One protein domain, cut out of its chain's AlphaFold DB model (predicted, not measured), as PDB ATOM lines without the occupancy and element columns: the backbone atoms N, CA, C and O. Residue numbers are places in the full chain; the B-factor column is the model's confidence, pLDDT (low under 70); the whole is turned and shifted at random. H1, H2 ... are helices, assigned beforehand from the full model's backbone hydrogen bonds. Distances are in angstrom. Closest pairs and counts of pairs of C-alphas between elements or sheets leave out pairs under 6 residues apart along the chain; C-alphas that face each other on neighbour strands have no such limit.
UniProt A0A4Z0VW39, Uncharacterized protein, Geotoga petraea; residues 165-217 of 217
ATOM      1  N   VAL A 165     115.281 133.251 150.552       95.19
ATOM      2  CA  VAL A 165     116.534 133.650 149.884       95.19
ATOM      3  C   VAL A 165     117.518 132.481 149.771       95.19
ATOM      4  O   VAL A 165     118.071 132.244 148.698       95.19
ATOM      5  N   GLU A 166     117.715 131.732 150.855       95.06
ATOM      6  CA  GLU A 166     118.638 130.596 150.922       95.06
ATOM      7  C   GLU A 166     118.246 129.461 149.967       95.06
ATOM      8  O   GLU A 166     119.110 128.837 149.346       95.06
ATOM      9  N   ASP A 167     116.947 129.215 149.829       94.19
ATOM     10  CA  ASP A 167     116.398 128.161 148.985       94.19
ATOM     11  C   ASP A 167     116.538 128.512 147.496       94.19
ATOM     12  O   ASP A 167     116.947 127.669 146.696       94.19
ATOM     13  N   ILE A 168     116.300 129.776 147.119       93.81
ATOM     14  CA  ILE A 168     116.550 130.250 145.745       93.81
ATOM     15  C   ILE A 168     118.047 130.265 145.432       93.81
ATOM     16  O   ILE A 168     118.444 129.926 144.315       93.81
ATOM     17  N   LEU A 169     118.891 130.644 146.395       94.44
ATOM     18  CA  LEU A 169     120.342 130.584 146.233       94.44
ATOM     19  C   LEU A 169     120.802 129.148 145.944       94.44
ATOM     20  O   LEU A 169     121.580 128.940 145.011       94.44
ATOM     21  N   GLY A 170     120.289 128.169 146.697       91.88
ATOM     22  CA  GLY A 170     120.522 126.743 146.454       91.88
ATOM     23  C   GLY A 170     120.098 126.322 145.046       91.88
ATOM     24  O   GLY A 170     120.939 125.861 144.274       91.88
ATOM     25  N   ASP A 171     118.842 126.591 144.665       89.81
ATOM     26  CA  ASP A 171     118.298 126.281 143.330       89.81
ATOM     27  C   ASP A 171     119.173 126.860 142.209       89.81
ATOM     28  O   ASP A 171     119.508 126.170 141.246       89.81
ATOM     29  N   LYS A 172     119.652 128.099 142.348       90.50
ATOM     30  CA  LYS A 172     120.539 128.714 141.349       90.50
ATOM     31  C   LYS A 172     121.929 128.098 141.299       90.50
ATOM     32  O   LYS A 172     122.485 127.967 140.208       90.50
ATOM     33  N   LEU A 173     122.495 127.701 142.438       90.75
ATOM     34  CA  LEU A 173     123.784 127.006 142.483       90.75
ATOM     35  C   LEU A 173     123.712 125.642 141.787       90.75
ATOM     36  O   LEU A 173     124.690 125.238 141.151       90.75
ATOM     37  N   THR A 174     122.554 124.970 141.813       87.06
ATOM     38  CA  THR A 174     122.376 123.701 141.086       87.06
ATOM     39  C   THR A 174     122.592 123.870 139.581       87.06
ATOM     40  O   THR A 174     123.133 122.966 138.955       87.06
ATOM     41  N   ALA A 175     122.317 125.042 138.994       84.25
ATOM     42  CA  ALA A 175     122.549 125.290 137.568       84.25
ATOM     43  C   ALA A 175     124.022 125.120 137.132       84.25
ATOM     44  O   ALA A 175     124.277 124.973 135.934       84.25
ATOM     45  N   PHE A 176     124.962 125.129 138.088       83.00
ATOM     46  CA  PHE A 176     126.405 124.967 137.887       83.00
ATOM     47  C   PHE A 176     126.973 123.658 138.453       83.00
ATOM     48  O   PHE A 176     128.172 123.403 138.321       83.00
ATOM     49  N   ALA A 177     126.159 122.826 139.104       77.62
ATOM     50  CA  ALA A 177     126.655 121.609 139.732       77.62
ATOM     51  C   ALA A 177     126.974 120.518 138.679       77.62
ATOM     52  O   ALA A 177     126.242 120.372 137.694       77.62
ATOM     53  N   PRO A 178     128.045 119.721 138.882       60.44
ATOM     54  CA  PRO A 178     128.665 118.872 137.851       60.44
ATOM     55  C   PRO A 178     127.791 117.727 137.310       60.44
ATOM     56  O   PRO A 178     128.145 117.135 136.297       60.44
ATOM     57  N   ASN A 179     126.657 117.425 137.950       67.44
ATOM     58  CA  ASN A 179     125.734 116.349 137.563       67.44
ATOM     59  C   ASN A 179     124.295 116.848 137.352       67.44
ATOM     60  O   ASN A 179     123.341 116.107 137.582       67.44
ATOM     61  N   THR A 180     124.117 118.110 136.966       66.56
ATOM     62  CA  THR A 180     122.781 118.702 136.810       66.56
ATOM     63  C   THR A 180     122.369 118.821 135.353       66.56
ATOM     64  O   THR A 180     123.194 118.851 134.441       66.56
ATOM     65  N   THR A 181     121.064 118.964 135.124       62.44
ATOM     66  CA  THR A 181     120.501 119.399 133.836       62.44
ATOM     67  C   THR A 181     120.668 120.912 133.617       62.44
ATOM     68  O   THR A 181     119.840 121.528 132.946       62.44
ATOM     69  N   GLY A 182     121.674 121.524 134.255       71.25
ATOM     70  CA  GLY A 182     121.929 122.959 134.282       71.25
ATOM     71  C   GLY A 182     122.389 123.534 132.941       71.25
ATOM     72  O   GLY A 182     122.190 122.959 131.867       71.25
ATOM     73  N   ILE A 183     122.993 124.721 132.979       72.44
ATOM     74  CA  ILE A 183     123.419 125.398 131.751       72.44
ATOM     75  C   ILE A 183     124.784 124.851 131.334       72.44
ATOM     76  O   ILE A 183     125.797 125.135 131.964       72.44
ATOM     77  N   LEU A 184     124.812 124.073 130.252       72.88
ATOM     78  CA  LEU A 184     126.055 123.554 129.684       72.88
ATOM     79  C   LEU A 184     126.961 124.701 129.207       72.88
ATOM     80  O   LEU A 184     126.532 125.558 128.425       72.88
ATOM     81  N   TYR A 185     128.226 124.677 129.627       74.56
ATOM     82  CA  TYR A 185     129.263 125.559 129.090       74.56
ATOM     83  C   TYR A 185     129.448 125.341 127.580       74.56
ATOM     84  O   TYR A 185     129.104 124.287 127.045       74.56
ATOM     85  N   ASP A 186     129.934 126.371 126.887       75.38
ATOM     86  CA  ASP A 186     130.197 126.372 125.439       75.38
ATOM     87  C   ASP A 186     128.970 126.125 124.535       75.38
ATOM     88  O   ASP A 186     129.103 125.881 123.338       75.38
ATOM     89  N   THR A 187     127.748 126.264 125.066       74.62
ATOM     90  CA  THR A 187     126.497 126.100 124.292       74.62
ATOM     91  C   THR A 187     125.878 127.412 123.792       74.62
ATOM     92  O   THR A 187     124.673 127.479 123.558       74.62
ATOM     93  N   ASN A 188     126.674 128.478 123.628       80.81
ATOM     94  CA  ASN A 188     126.210 129.851 123.335       80.81
ATOM     95  C   ASN A 188     125.213 130.434 124.365       80.81
ATOM     96  O   ASN A 188     124.628 131.487 124.125       80.81
ATOM     97  N   LYS A 189     125.063 129.807 125.541       83.75
ATOM     98  CA  LYS A 189     124.193 130.241 126.654       83.75
ATOM     99  C   LYS A 189     124.913 131.128 127.680       83.75
ATOM    100  O   LYS A 189     124.677 131.057 128.886       83.75
ATOM    101  N   ASN A 190     125.854 131.943 127.205       87.19
ATOM    102  CA  ASN A 190     126.706 132.757 128.074       87.19
ATOM    103  C   ASN A 190     125.892 133.799 128.855       87.19
ATOM    104  O   ASN A 190     126.204 134.084 130.007       87.19
ATOM    105  N   LEU A 191     124.827 134.345 128.258       87.69
ATOM    106  CA  LEU A 191     123.958 135.315 128.927       87.69
ATOM    107  C   LEU A 191     123.186 134.682 130.086       87.69
ATOM    108  O   LEU A 191     123.029 135.299 131.132       87.69
ATOM    109  N   GLU A 192     122.717 133.454 129.918       86.81
ATOM    110  CA  GLU A 192     121.999 132.682 130.924       86.81
ATOM    111  C   GLU A 192     122.927 132.356 132.096       86.81
ATOM    112  O   GLU A 192     122.538 132.549 133.245       86.81
ATOM    113  N   ILE A 193     124.176 131.966 131.810       88.38
ATOM    114  CA  ILE A 193     125.220 131.782 132.828       88.38
ATOM    115  C   ILE A 193     125.449 133.081 133.608       88.38
ATOM    116  O   ILE A 193     125.400 133.074 134.836       88.38
ATOM    117  N   ILE A 194     125.636 134.207 132.911       90.50
ATOM    118  CA  ILE A 194     125.872 135.513 133.544       90.50
ATOM    119  C   ILE A 194     124.690 135.915 134.434       90.50
ATOM    120  O   ILE A 194     124.909 136.366 135.556       90.50
ATOM    121  N   LYS A 195     123.443 135.717 133.980       90.12
ATOM    122  CA  LYS A 195     122.239 135.994 134.786       90.12
ATOM    123  C   LYS A 195     122.222 135.167 136.072       90.12
ATOM    124  O   LYS A 195     121.948 135.724 137.129       90.12
ATOM    125  N   GLN A 196     122.535 133.870 135.995       90.69
ATOM    126  CA  GLN A 196     122.575 133.015 137.184       90.69
ATOM    127  C   GLN A 196     123.705 133.419 138.140       90.69
ATOM    128  O   GLN A 196     123.459 133.544 139.333       90.69
ATOM    129  N   MET A 197     124.915 133.691 137.636       92.25
ATOM    130  CA  MET A 197     126.037 134.148 138.471       92.25
ATOM    131  C   MET A 197     125.742 135.484 139.160       92.25
ATOM    132  O   MET A 197     126.074 135.661 140.330       92.25
ATOM    133  N   PHE A 198     125.114 136.416 138.445       92.88
ATOM    134  CA  PHE A 198     124.725 137.711 138.990       92.88
ATOM    135  C   PHE A 198     123.706 137.557 140.123       92.88
ATOM    136  O   PHE A 198     123.905 138.103 141.205       92.88
ATOM    137  N   ASP A 199     122.661 136.754 139.901       92.62
ATOM    138  CA  ASP A 199     121.656 136.473 140.926       92.62
ATOM    139  C   ASP A 199     122.262 135.762 142.144       92.62
ATOM    140  O   ASP A 199     121.909 136.098 143.270       92.62
ATOM    141  N   ILE A 200     123.186 134.814 141.938       93.88
ATOM    142  CA  ILE A 200     123.917 134.143 143.026       93.88
ATOM    143  C   ILE A 200     124.690 135.161 143.859       93.88
ATOM    144  O   ILE A 200     124.600 135.113 145.080       93.88
ATOM    145  N   GLY A 201     125.423 136.081 143.222       93.69
ATOM    146  CA  GLY A 201     126.182 137.110 143.935       93.69
ATOM    147  C   GLY A 201     125.291 137.956 144.843       93.69
ATOM    148  O   GLY A 201     125.605 138.138 146.013       93.69
ATOM    149  N   ILE A 202     124.135 138.387 144.334       92.44
ATOM    150  CA  ILE A 202     123.160 139.153 145.121       92.44
ATOM    151  C   ILE A 202     122.590 138.305 146.252       92.44
ATOM    152  O   ILE A 202     122.605 138.719 147.402       92.44
ATOM    153  N   LEU A 203     122.073 137.118 145.946       94.19
ATOM    154  CA  LEU A 203     121.442 136.262 146.947       94.19
ATOM    155  C   LEU A 203     122.420 135.849 148.046       94.19
ATOM    156  O   LEU A 203     122.009 135.709 149.192       94.19
ATOM    157  N   PHE A 204     123.703 135.696 147.719       94.44
ATOM    158  CA  PHE A 204     124.751 135.428 148.696       94.44
ATOM    159  C   PHE A 204     124.896 136.568 149.714       94.44
ATOM    160  O   PHE A 204     125.030 136.289 150.902       94.44
ATOM    161  N   ASP A 205     124.788 137.827 149.280       93.25
ATOM    162  CA  ASP A 205     124.831 138.994 150.175       93.25
ATOM    163  C   ASP A 205     123.596 139.090 151.093       93.25
ATOM    164  O   ASP A 205     123.677 139.659 152.183       93.25
ATOM    165  N   TYR A 206     122.449 138.537 150.673       93.44
ATOM    166  CA  TYR A 206     121.203 138.538 151.457       93.44
ATOM    167  C   TYR A 206     120.998 137.272 152.303       93.44
ATOM    168  O   TYR A 206     120.183 137.292 153.230       93.44
ATOM    169  N   ALA A 207     121.701 136.178 151.999       94.00
ATOM    170  CA  ALA A 207     121.572 134.913 152.711       94.00
ATOM    171  C   ALA A 207     122.073 135.044 154.156       94.00
ATOM    172  O   ALA A 207     123.181 135.512 154.416       94.00
ATOM    173  N   LYS A 208     121.262 134.586 155.113       93.25
ATOM    174  CA  LYS A 208     121.585 134.637 156.548       93.25
ATOM    175  C   LYS A 208     122.065 133.294 157.086       93.25
ATOM    176  O   LYS A 208     122.782 133.272 158.085       93.25
ATOM    177  N   ASP A 209     121.698 132.191 156.431       91.38
ATOM    178  CA  ASP A 209     122.121 130.840 156.812       91.38
ATOM    179  C   ASP A 209     122.562 129.989 155.608       91.38
ATOM    180  O   ASP A 209     121.768 129.338 154.927       91.38
ATOM    181  N   LEU A 210     123.878 129.903 155.401       90.44
ATOM    182  CA  LEU A 210     124.470 129.052 154.361       90.44
ATOM    183  C   LEU A 210     124.280 127.546 154.623       90.44
ATOM    184  O   LEU A 210     124.421 126.732 153.708       90.44
ATOM    185  N   THR A 211     123.939 127.144 155.850       88.69
ATOM    186  CA  THR A 211     123.621 125.745 156.167       88.69
ATOM    187  C   THR A 211     122.306 125.330 155.518       88.69
ATOM    188  O   THR A 211     122.197 124.197 155.046       88.69
ATOM    189  N   SER A 212     121.326 126.240 155.460       85.62
ATOM    190  CA  SER A 212     120.066 126.023 154.745       85.62
ATOM    191  C   SER A 212     120.299 125.890 153.244       85.62
ATOM    192  O   SER A 212     119.796 124.956 152.627       85.62
ATOM    193  N   VAL A 213     121.169 126.731 152.671       85.81
ATOM    194  CA  VAL A 213     121.550 126.657 151.247       85.81
ATOM    195  C   VAL A 213     122.043 125.253 150.884       85.81
ATOM    196  O   VAL A 213     121.569 124.659 149.922       85.81
ATOM    197  N   LYS A 214     122.932 124.672 151.702       83.50
ATOM    198  CA  LYS A 214     123.484 123.325 151.477       83.50
ATOM    199  C   LYS A 214     122.425 122.214 151.453       83.50
ATOM    200  O   LYS A 214     122.673 121.178 150.852       83.50
ATOM    201  N   LYS A 215     121.282 122.380 152.125       79.12
ATOM    202  CA  LYS A 215     120.215 121.361 152.126       79.12
ATOM    203  C   LYS A 215     119.450 121.303 150.802       79.12
ATOM    204  O   LYS A 215     118.824 120.282 150.543       79.12
ATOM    205  N   ASN A 216     119.510 122.369 150.004       70.25
ATOM    206  CA  ASN A 216     118.792 122.515 148.736       70.25
ATOM    207  C   ASN A 216     119.712 122.413 147.501       70.25
ATOM    208  O   ASN A 216     119.320 122.838 146.416       70.25
ATOM    209  N   ILE A 217     120.935 121.892 147.666       66.38
ATOM    210  CA  ILE A 217     121.892 121.573 146.588       66.38
ATOM    211  C   ILE A 217     122.101 120.061 146.571       66.38
ATOM    212  O   ILE A 217     122.074 119.480 145.464       66.38
TER     213      ILE A 217
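Overview. This is residues 165 to 217 of the 217 residues of an uncharacterized protein of Geotoga petraea (UniProt A0A4Z0VW39). A helical hairpin of H1 and the longer H2, joined by a long loop, has the short helix H3 folded back to pack on H1, away from H2. Residues 186 to 191, of which 190 and 191 belong to H2, stick out at the loop end. The printed part has 53 residues with three named helices, H1, H2, H3 along the chain, and no named strand; the class is all helix. It is compact, with a radius of gyration of the C-alphas of 11.3 A, and flat, spanning 34 by 22 by 10 A.

Along the chain. H1, residues 165 to 174, begins at C-alpha 165 (116.534, 133.650, 149.884) and is 14.5 A long. H2, residues 190 to 206, is 24.7 A long. H3, residues 210 to 215, measures 9.1 A and ends at C-alpha 215 (120.215, 121.361, 152.126).

Arrangement. H1 and H2, a helical hairpin, touch at a shallow tilt of 32 degrees, opposite ways; their closest C-alphas, of Leu 169 and Leu 203, are 5.8 A apart. H1 and H3 touch at a steep tilt of 56 degrees, the same way, closest at the C-alphas of Gly 170 and Val 213, 4.9 A. H2 and H3 are apart. In H1 and H2 every O i to N i+4 pair is within hydrogen-bond range; in H3, 1 of 2.

Size, cuts and confidence. The farthest C-alphas, of Asn 188 and Lys 208, are 33.9 A apart. The printed part has no cut. The link H1 to H2 is long, 15 residues; H2 to H3 is tight. The model's pLDDT is under 70 at residues 178 to 181 and 217.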